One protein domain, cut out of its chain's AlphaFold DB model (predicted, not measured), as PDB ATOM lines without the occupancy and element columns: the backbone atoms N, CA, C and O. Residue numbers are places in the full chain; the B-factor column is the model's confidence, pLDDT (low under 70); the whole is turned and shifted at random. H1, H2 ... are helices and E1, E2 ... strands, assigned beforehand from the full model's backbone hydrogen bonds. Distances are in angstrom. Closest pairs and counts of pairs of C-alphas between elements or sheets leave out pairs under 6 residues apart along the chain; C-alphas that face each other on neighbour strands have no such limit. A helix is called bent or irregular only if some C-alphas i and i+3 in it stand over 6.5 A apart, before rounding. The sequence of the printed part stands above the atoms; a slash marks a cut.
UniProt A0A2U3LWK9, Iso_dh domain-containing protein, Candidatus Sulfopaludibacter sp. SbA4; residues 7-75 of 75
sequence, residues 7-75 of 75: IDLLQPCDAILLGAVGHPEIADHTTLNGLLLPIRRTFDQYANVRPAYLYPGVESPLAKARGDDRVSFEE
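Overview. This is residues 7 to 75 of the 75 residues of the protein "Iso_dh domain-containing protein" of Candidatus Sulfopaludibacter sp. SbA4 (UniProt A0A2U3LWK9). The domain is roughly an L: the helix H2 makes one limb, with the link of residues 11 to 27 folding back alongside it, and a hairpin of two strands, E1 and E2, makes the other limb and reaches away from the helix. The tiny helix H1 lies near the last turns of H2, and the far end of the hairpin opens into a wide loop, of which residues 59 to 64 stick out. The printed part has 69 residues with two named helices and two named strands, in the order H1, H2, E1, E2 along the chain; the sheet has the order E1 - E2 and is antiparallel. The class is mixed, helices and strands, with under half of the residues in named elements. The whole is only just extended, close to loose, with a radius of gyration of the C-alphas of 16.6 A and spans of 46 by 32 by 21 A.

Arrangement. H1, residues 7 to 10, and H2, residues 28 to 42, are close but not clearly touching: their closest C-alphas, those of Ile 7 and Ile 39, are 7.2 A apart. H1 is too short for any O i to N i+4 pair, and in H2 9 of 11 such pairs are within hydrogen-bond range. H2 is irregular, with C-alphas 34 and 37 standing 7.1 A apart. A tight link of 5 residues leads from H2 to E1, residues 48 to 53. E1 and E2, residues 69 to 74, form a hairpin and are antiparallel, with 158 degrees between their directions. The C-alphas of Pro 51 and Val 71 face each other at 4.2 A. N 52 and O 70 are within hydrogen-bond range at 2.8 A, as are N 50 and O 72 at 2.9 A. H1 is apart from both strands, and H2 is apart from E2.

Along the chain. H1 begins at C-alpha 7, (347.496, 335.070, 276.602), and ends at Leu 10. H2 runs from Asp 28 to Thr 42, 20.2 A from first to last C-alpha, and ends at (349.565, 327.285, 276.999). E1 runs from Asn 48 to Tyr 53 over 15.9 A. E2 runs from Asp 69 to Glu 74 over 16.3 A and ends at C-alpha 74, (353.971, 316.468, 263.743).

Size, cuts and confidence. The two C-alphas farthest apart, those of Asp 8 and Ala 63, are 48.1 A apart. The printed part has no cut. The links from H1 to H2, 17 residues, and from E1 to E2, 15 residues, are long. Residues 24 to 29, of which 28 and 29 belong to H2, stand free, as do residues 59 to 64. The mean pLDDT of the printed part is 84.9, and residues 64 to 69, 71 and 75 are under 70.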
ATOM      1  N   ILE A   7     348.181 336.365 276.502       89.38
ATOM      2  CA  ILE A   7     347.496 335.070 276.602       89.38
ATOM      3  C   ILE A   7     346.066 335.251 277.118       89.38
ATOM      4  O   ILE A   7     345.149 334.678 276.537       89.38
ATOM      5  N   ASP A   8     345.864 336.098 278.129       91.25
ATOM      6  CA  ASP A   8     344.536 336.377 278.693       91.25
ATOM      7  C   ASP A   8     343.606 337.023 277.655       91.25
ATOM      8  O   ASP A   8     342.402 336.776 277.649       91.25
ATOM      9  N   LEU A   9     344.174 337.818 276.741       90.81
ATOM     10  CA  LEU A   9     343.448 338.410 275.618       90.81
ATOM     11  C   LEU A   9     343.089 337.379 274.534       90.81
ATOM     12  O   LEU A   9     342.044 337.506 273.902       90.81
ATOM     13  N   LEU A  10     343.943 336.376 274.308       91.25
ATOM     14  CA  LEU A  10     343.747 335.341 273.286       91.25
ATOM     15  C   LEU A  10     342.839 334.195 273.758       91.25
ATOM     16  O   LEU A  10     342.146 333.601 272.941       91.25
ATOM     17  N   GLN A  11     342.826 333.892 275.058       92.25
ATOM     18  CA  GLN A  11     342.055 332.793 275.643       92.25
ATOM     19  C   GLN A  11     340.542 332.808 275.337       92.25
ATOM     20  O   GLN A  11     339.995 331.728 275.127       92.25
ATOM     21  N   PRO A  12     339.834 333.956 275.307       95.19
ATOM     22  CA  PRO A  12     338.411 333.974 274.962       95.19
ATOM     23  C   PRO A  12     338.124 333.872 273.454       95.19
ATOM     24  O   PRO A  12     336.955 333.839 273.079       95.19
ATOM     25  N   CYS A  13     339.135 333.875 272.580       94.38
ATOM     26  CA  CYS A  13     338.930 333.754 271.137       94.38
ATOM     27  C   CYS A  13     338.717 332.291 270.723       94.38
ATOM     28  O   CYS A  13     339.416 331.401 271.198       94.38
ATOM     29  N   ASP A  14     337.828 332.047 269.758       95.50
ATOM     30  CA  ASP A  14     337.587 330.694 269.229       95.50
ATOM     31  C   ASP A  14     338.774 330.146 268.414       95.50
ATOM     32  O   ASP A  14     338.977 328.936 268.320       95.50
ATOM     33  N   ALA A  15     339.553 331.034 267.791       94.19
ATOM     34  CA  ALA A  15     340.717 330.684 266.985       94.19
ATOM     35  C   ALA A  15     341.730 331.835 266.925       94.19
ATOM     36  O   ALA A  15     341.379 333.010 267.050       94.19
ATOM     37  N   ILE A  16     342.994 331.491 266.668       92.50
ATOM     38  CA  ILE A  16     344.097 332.445 266.506       92.50
ATOM     39  C   ILE A  16     344.579 332.387 265.056       92.50
ATOM     40  O   ILE A  16     345.125 331.376 264.619       92.50
ATOM     41  N   LEU A  17     344.422 333.487 264.316       93.19
ATOM     42  CA  LEU A  17     345.058 333.664 263.011       93.19
ATOM     43  C   LEU A  17     346.407 334.361 263.204       93.19
ATOM     44  O   LEU A  17     346.463 335.552 263.506       93.19
ATOM     45  N   LEU A  18     347.494 333.611 263.032       91.56
ATOM     46  CA  LEU A  18     348.859 334.107 263.197       91.56
ATOM     47  C   LEU A  18     349.557 334.225 261.836       91.56
ATOM     48  O   LEU A  18     349.528 333.291 261.039       91.56
ATOM     49  N   GLY A  19     350.198 335.370 261.584       91.19
ATOM     50  CA  GLY A  19     351.068 335.577 260.423       91.19
ATOM     51  C   GLY A  19     352.470 334.989 260.633       91.19
ATOM     52  O   GLY A  19     352.628 333.855 261.076       91.19
ATOM     53  N   ALA A  20     353.506 335.779 260.345       88.06
ATOM     54  CA  ALA A  20     354.898 335.428 260.626       88.06
ATOM     55  C   ALA A  20     355.454 336.267 261.784       88.06
ATOM     56  O   ALA A  20     355.084 337.428 261.956       88.06
ATOM     57  N   VAL A  21     356.357 335.682 262.573       86.06
ATOM     58  CA  VAL A  21     356.968 336.333 263.738       86.06
ATOM     59  C   VAL A  21     358.479 336.178 263.639       86.06
ATOM     60  O   VAL A  21     359.002 335.074 263.756       86.06
ATOM     61  N   GLY A  22     359.182 337.285 263.425       86.38
ATOM     62  CA  GLY A  22     360.632 337.310 263.245       86.38
ATOM     63  C   GLY A  22     361.096 338.672 262.737       86.38
ATOM     64  O   GLY A  22     360.335 339.369 262.070       86.38
ATOM     65  N   HIS A  23     362.324 339.064 263.069       87.12
ATOM     66  CA  HIS A  23     362.967 340.255 262.517       87.12
ATOM     67  C   HIS A  23     364.473 339.987 262.391       87.12
ATOM     68  O   HIS A  23     365.027 339.451 263.345       87.12
ATOM     69  N   PRO A  24     365.152 340.368 261.290       88.25
ATOM     70  CA  PRO A  24     366.571 340.047 261.071       88.25
ATOM     71  C   PRO A  24     367.518 340.516 262.183       88.25
ATOM     72  O   PRO A  24     368.567 339.925 262.407       88.25
ATOM     73  N   GLU A  25     367.149 341.585 262.885       90.06
ATOM     74  CA  GLU A  25     367.942 342.160 263.980       90.06
ATOM     75  C   GLU A  25     367.704 341.476 265.336       90.06
ATOM     76  O   GLU A  25     368.374 341.787 266.319       90.06
ATOM     77  N   ILE A  26     366.735 340.563 265.419       85.56
ATOM     78  CA  ILE A  26     366.370 339.858 266.645       85.56
ATOM     79  C   ILE A  26     366.686 338.384 266.443       85.56
ATOM     80  O   ILE A  26     366.200 337.763 265.506       85.56
ATOM     81  N   ALA A  27     367.467 337.802 267.351       85.50
ATOM     82  CA  ALA A  27     367.805 336.388 267.266       85.50
ATOM     83  C   ALA A  27     366.546 335.496 267.263       85.50
ATOM     84  O   ALA A  27     365.643 335.683 268.080       85.50
ATOM     85  N   ASP A  28     366.519 334.482 266.396       82.25
ATOM     86  CA  ASP A  28     365.335 333.638 266.176       82.25
ATOM     87  C   ASP A  28     364.839 332.939 267.450       82.25
ATOM     88  O   ASP A  28     363.640 332.842 267.704       82.25
ATOM     89  N   HIS A  29     365.751 332.493 268.317       83.88
ATOM     90  CA  HIS A  29     365.376 331.854 269.582       83.88
ATOM     91  C   HIS A  29     364.602 332.804 270.509       83.88
ATOM     92  O   HIS A  29     363.781 332.356 271.309       83.88
ATOM     93  N   THR A  30     364.834 334.110 270.398       83.88
ATOM     94  CA  THR A  30     364.176 335.147 271.195       83.88
ATOM     95  C   THR A  30     362.728 335.337 270.751       83.88
ATOM     96  O   THR A  30     361.831 335.471 271.586       83.88
ATOM     97  N   THR A  31     362.472 335.323 269.443       80.62
ATOM     98  CA  THR A  31     361.122 335.476 268.880       80.62
ATOM     99  C   THR A  31     360.297 334.199 269.039       80.62
ATOM    100  O   THR A  31     359.127 334.276 269.418       80.62
ATOM    101  N   LEU A  32     360.909 333.025 268.856       82.38
ATOM    102  CA  LEU A  32     360.269 331.720 269.054       82.38
ATOM    103  C   LEU A  32     359.881 331.465 270.515       82.38
ATOM    104  O   LEU A  32     358.713 331.187 270.799       82.38
ATOM    105  N   ASN A  33     360.833 331.581 271.449       83.06
ATOM    106  CA  ASN A  33     360.569 331.340 272.872       83.06
ATOM    107  C   ASN A  33     359.688 332.427 273.497       83.06
ATOM    108  O   ASN A  33     358.978 332.157 274.460       83.06
ATOM    109  N   GLY A  34     359.738 333.651 272.967       82.81
ATOM    110  CA  GLY A  34     359.032 334.796 273.532       82.81
ATOM    111  C   GLY A  34     357.605 334.997 273.025       82.81
ATOM    112  O   GLY A  34     356.966 335.951 273.467       82.81
ATOM    113  N   LEU A  35     357.120 334.190 272.071       85.81
ATOM    114  CA  LEU A  35     355.773 334.357 271.513       85.81
ATOM    115  C   LEU A  35     355.156 333.047 271.009       85.81
ATOM    116  O   LEU A  35     354.129 332.625 271.532       85.81
ATOM    117  N   LEU A  36     355.786 332.369 270.044       87.06
ATOM    118  CA  LEU A  36     355.181 331.196 269.402       87.06
ATOM    119  C   LEU A  36     355.083 329.985 270.344       87.06
ATOM    120  O   LEU A  36     354.034 329.350 270.432       87.06
ATOM    121  N   LEU A  37     356.167 329.660 271.052       87.56
ATOM    122  CA  LEU A  37     356.196 328.514 271.965       87.56
ATOM    123  C   LEU A  37     355.275 328.684 273.185       87.56
ATOM    124  O   LEU A  37     354.603 327.711 273.524       87.56
ATOM    125  N   PRO A  38     355.184 329.865 273.829       88.94
ATOM    126  CA  PRO A  38     354.194 330.116 274.873       88.94
ATOM    127  C   PRO A  38     352.760 329.865 274.409       88.94
ATOM    128  O   PRO A  38     352.044 329.130 275.073       88.94
ATOM    129  N   ILE A  39     352.362 330.385 273.241       90.31
ATOM    130  CA  ILE A  39     351.013 330.169 272.689       90.31
ATOM    131  C   ILE A  39     350.746 328.671 272.506       90.31
ATOM    132  O   ILE A  39     349.734 328.165 272.985       90.31
ATOM    133  N   ARG A  40     351.680 327.944 271.875       91.12
ATOM    134  CA  ARG A  40     351.521 326.502 271.636       91.12
ATOM    135  C   ARG A  40     351.412 325.698 272.927       91.12
ATOM    136  O   ARG A  40     350.563 324.824 273.024       91.12
ATOM    137  N   ARG A  41     352.260 325.990 273.918       91.00
ATOM    138  CA  ARG A  41     352.287 325.260 275.195       91.00
ATOM    139  C   ARG A  41     351.095 325.598 276.085       91.00
ATOM    140  O   ARG A  41     350.580 324.713 276.749       91.00
ATOM    141  N   THR A  42     350.665 326.857 276.124       92.06
ATOM    142  CA  THR A  42     349.565 327.285 276.999       92.06
ATOM    143  C   THR A  42     348.198 326.858 276.470       92.06
ATOM    144  O   THR A  42     347.342 326.496 277.270       92.06
ATOM    145  N   PHE A  43     348.001 326.845 275.150       92.69
ATOM    146  CA  PHE A  43     346.758 326.366 274.530       92.69
ATOM    147  C   PHE A  43     346.793 324.885 274.138       92.69
ATOM    148  O   PHE A  43     345.907 324.441 273.415       92.69
ATOM    149  N   ASP A  44     347.813 324.144 274.581       92.50
ATOM    150  CA  ASP A  44     347.988 322.714 274.296       92.50
ATOM    151  C   ASP A  44     347.856 322.375 272.796       92.50
ATOM    152  O   ASP A  44     347.190 321.431 272.379       92.50
ATOM    153  N   GLN A  45     348.485 323.190 271.944       92.06
ATOM    154  CA  GLN A  45     348.501 323.005 270.490       92.06
ATOM    155  C   GLN A  45     349.537 321.944 270.101       92.06
ATOM    156  O   GLN A  45     350.520 322.240 269.418       92.06
ATOM    157  N   TYR A  46     349.327 320.714 270.564       91.56
ATOM    158  CA  TYR A  46     350.203 319.572 270.293       91.56
ATOM    159  C   TYR A  46     350.102 319.085 268.840       91.56
ATOM    160  O   TYR A  46     351.041 318.518 268.303       91.56
ATOM    161  N   ALA A  47     348.963 319.300 268.175       92.62
ATOM    162  CA  ALA A  47     348.760 318.852 266.802       92.62
ATOM    163  C   ALA A  47     349.209 319.923 265.800       92.62
ATOM    164  O   ALA A  47     348.485 320.887 265.534       92.62
ATOM    165  N   ASN A  48     350.378 319.732 265.185       92.00
ATOM    166  CA  ASN A  48     350.823 320.570 264.076       92.00
ATOM    167  C   ASN A  48     350.402 319.953 262.734       92.00
ATOM    168  O   ASN A  48     351.074 319.075 262.188       92.00
ATOM    169  N   VAL A  49     349.260 320.409 262.211       91.69
ATOM    170  CA  VAL A  49     348.718 319.952 260.925       91.69
ATOM    171  C   VAL A  49     349.378 320.721 259.784       91.69
ATOM    172  O   VAL A  49     349.210 321.935 259.664       91.69
ATOM    173  N   ARG A  50     350.105 320.015 258.915       91.44
ATOM    174  CA  ARG A  50     350.828 320.608 257.780       91.44
ATOM    175  C   ARG A  50     350.413 319.940 256.466       91.44
ATOM    176  O   ARG A  50     351.012 318.936 256.080       91.44
ATOM    177  N   PRO A  51     349.387 320.462 255.774       89.00
ATOM    178  CA  PRO A  51     349.029 320.005 254.437       89.00
ATOM    179  C   PRO A  51     350.130 320.348 253.429       89.00
ATOM    180  O   PRO A  51     350.584 321.490 253.346       89.00
ATOM    181  N   ALA A  52     350.540 319.361 252.643       87.81
ATOM    182  CA  ALA A  52     351.419 319.503 251.499       87.81
ATOM    183  C   ALA A  52     350.606 319.205 250.237       87.81
ATOM    184  O   ALA A  52     350.243 318.058 249.981       87.81
ATOM    185  N   TYR A  53     350.322 320.257 249.469       85.50
ATOM    186  CA  TYR A  53     349.559 320.177 248.230       85.50
ATOM    187  C   TYR A  53     350.326 320.848 247.094       85.50
ATOM    188  O   TYR A  53     350.761 321.997 247.211       85.50
ATOM    189  N   LEU A  54     350.475 320.137 245.979       85.94
ATOM    190  CA  LEU A  54     351.031 320.693 244.750       85.94
ATOM    191  C   LEU A  54     349.892 321.136 243.829       85.94
ATOM    192  O   LEU A  54     349.237 320.311 243.190       85.94
ATOM    193  N   TYR A  55     349.677 322.451 243.756       85.75
ATOM    194  CA  TYR A  55     348.633 323.036 242.920       85.75
ATOM    195  C   TYR A  55     348.923 322.873 241.419       85.75
ATOM    196  O   TYR A  55     350.079 322.998 240.997       85.75
ATOM    197  N   PRO A  56     347.887 322.658 240.582       85.12
ATOM    198  CA  PRO A  56     348.042 322.686 239.131       85.12
ATOM    199  C   PRO A  56     348.673 324.006 238.668       85.12
ATOM    200  O   PRO A  56     348.197 325.082 239.021       85.12
ATOM    201  N   GLY A  57     349.743 323.924 237.875       85.00
ATOM    202  CA  GLY A  57     350.464 325.094 237.359       85.00
ATOM    203  C   GLY A  57     351.628 325.588 238.227       85.00
ATOM    204  O   GLY A  57     352.347 326.482 237.791       85.00
ATOM    205  N   VAL A  58     351.858 325.004 239.409       86.19
ATOM    206  CA  VAL A  58     353.059 325.270 240.217       86.19
ATOM    207  C   VAL A  58     354.140 324.251 239.862       86.19
ATOM    208  O   VAL A  58     353.917 323.043 239.953       86.19
ATOM    209  N   GLU A  59     355.320 324.722 239.455       83.50
ATOM    210  CA  GLU A  59     356.454 323.840 239.176       83.50
ATOM    211  C   GLU A  59     357.033 323.274 240.475       83.50
ATOM    212  O   GLU A  59     357.390 324.006 241.400       83.50
ATOM    213  N   SER A  60     357.132 321.947 240.544       82.25
ATOM    214  CA  SER A  60     357.792 321.272 241.657       82.25
ATOM    215  C   SER A  60     359.289 321.127 241.376       82.25
ATOM    216  O   SER A  60     359.657 320.733 240.267       82.25
ATOM    217  N   PRO A  61     360.168 321.323 242.379       86.25
ATOM    218  CA  PRO A  61     361.591 321.010 242.240       86.25
ATOM    219  C   PRO A  61     361.856 319.506 242.041       86.25
ATOM    220  O   PRO A  61     362.951 319.110 241.647       86.25
ATOM    221  N   LEU A  62     360.871 318.645 242.316       84.75
ATOM    222  CA  LEU A  62     360.961 317.207 242.091       84.75
ATOM    223  C   LEU A  62     360.464 316.864 240.684       84.75
ATOM    224  O   LEU A  62     359.285 317.023 240.376       84.75
ATOM    225  N   ALA A  63     361.344 316.278 239.867       72.38
ATOM    226  CA  ALA A  63     361.115 315.989 238.445       72.38
ATOM    227  C   ALA A  63     359.856 315.153 238.109       72.38
ATOM    228  O   ALA A  63     359.478 315.056 236.944       72.38
ATOM    229  N   LYS A  64     359.227 314.497 239.095       68.81
ATOM    230  CA  LYS A  64     358.015 313.674 238.920       68.81
ATOM    231  C   LYS A  64     356.997 313.841 240.054       68.81
ATOM    232  O   LYS A  64     356.213 312.918 240.282       68.81
ATOM    233  N   ALA A  65     357.017 314.954 240.792       67.75
ATOM    234  CA  ALA A  65     355.986 315.176 241.804       67.75
ATOM    235  C   ALA A  65     354.606 315.202 241.139       67.75
ATOM    236  O   ALA A  65     354.379 315.910 240.158       67.75
ATOM    237  N   ARG A  66     353.700 314.375 241.654       64.94
ATOM    238  CA  ARG A  66     352.294 314.357 241.255       64.94
ATOM    239  C   ARG A  66     351.520 315.133 242.312       64.94
ATOM    240  O   ARG A  66     351.885 315.060 243.477       64.94
ATOM    241  N   GLY A  67     350.495 315.874 241.897       63.69
ATOM    242  CA  GLY A  67     349.603 316.572 242.819       63.69
ATOM    243  C   GLY A  67     348.808 315.571 243.645       63.69
ATOM    244  O   GLY A  67     347.768 315.097 243.198       63.69
ATOM    245  N   ASP A  68     349.333 315.212 244.810       65.19
ATOM    246  CA  ASP A  68     348.603 314.541 245.871       65.19
ATOM    247  C   ASP A  68     348.386 315.506 247.044       65.19
ATOM    248  O   ASP A  68     349.159 316.436 247.265       65.19
ATOM    249  N   ASP A  69     347.269 315.322 247.748       64.94
ATOM    250  CA  ASP A  69     346.963 316.044 248.981       64.94
ATOM    251  C   ASP A  69     347.458 315.202 250.155       64.94
ATOM    252  O   ASP A  69     346.903 314.139 250.455       64.94
ATOM    253  N   ARG A  70     348.574 315.612 250.765       70.50
ATOM    254  CA  ARG A  70     349.205 314.873 251.862       70.50
ATOM    255  C   ARG A  70     349.194 315.725 253.115       70.50
ATOM    256  O   ARG A  70     349.889 316.729 253.193       70.50
ATOM    257  N   VAL A  71     348.446 315.298 254.126       69.62
ATOM    258  CA  VAL A  71     348.479 315.926 255.449       69.62
ATOM    259  C   VAL A  71     349.507 315.204 256.312       69.62
ATOM    260  O   VAL A  71     349.352 314.018 256.597       69.62
ATOM    261  N   SER A  72     350.560 315.912 256.727       75.19
ATOM    262  CA  SER A  72     351.478 315.436 257.768       75.19
ATOM    263  C   SER A  72     351.081 316.011 259.126       75.19
ATOM    264  O   SER A  72     350.788 317.205 259.224       75.19
ATOM    265  N   PHE A  73     351.096 315.162 260.152       71.50
ATOM    266  CA  PHE A  73     350.967 315.551 261.554       71.50
ATOM    267  C   PHE A  73     352.337 315.417 262.215       71.50
ATOM    268  O   PHE A  73     352.981 314.377 262.083       71.50
ATOM    269  N   GLU A  74     352.775 316.470 262.896       76.12
ATOM    270  CA  GLU A  74     353.971 316.468 263.743       76.12
ATOM    271  C   GLU A  74     353.526 316.700 265.199       76.12
ATOM    272  O   GLU A  74     352.633 317.525 265.425       76.12
ATOM    273  N   GLU A  75     354.114 315.948 266.141       69.12
ATOM    274  CA  GLU A  75     353.948 316.123 267.602       69.12
ATOM    275  C   GLU A  75     354.808 317.275 268.150       69.12
ATOM    276  O   GLU A  75     355.918 317.510 267.610       69.12
TER     277      GLU A  75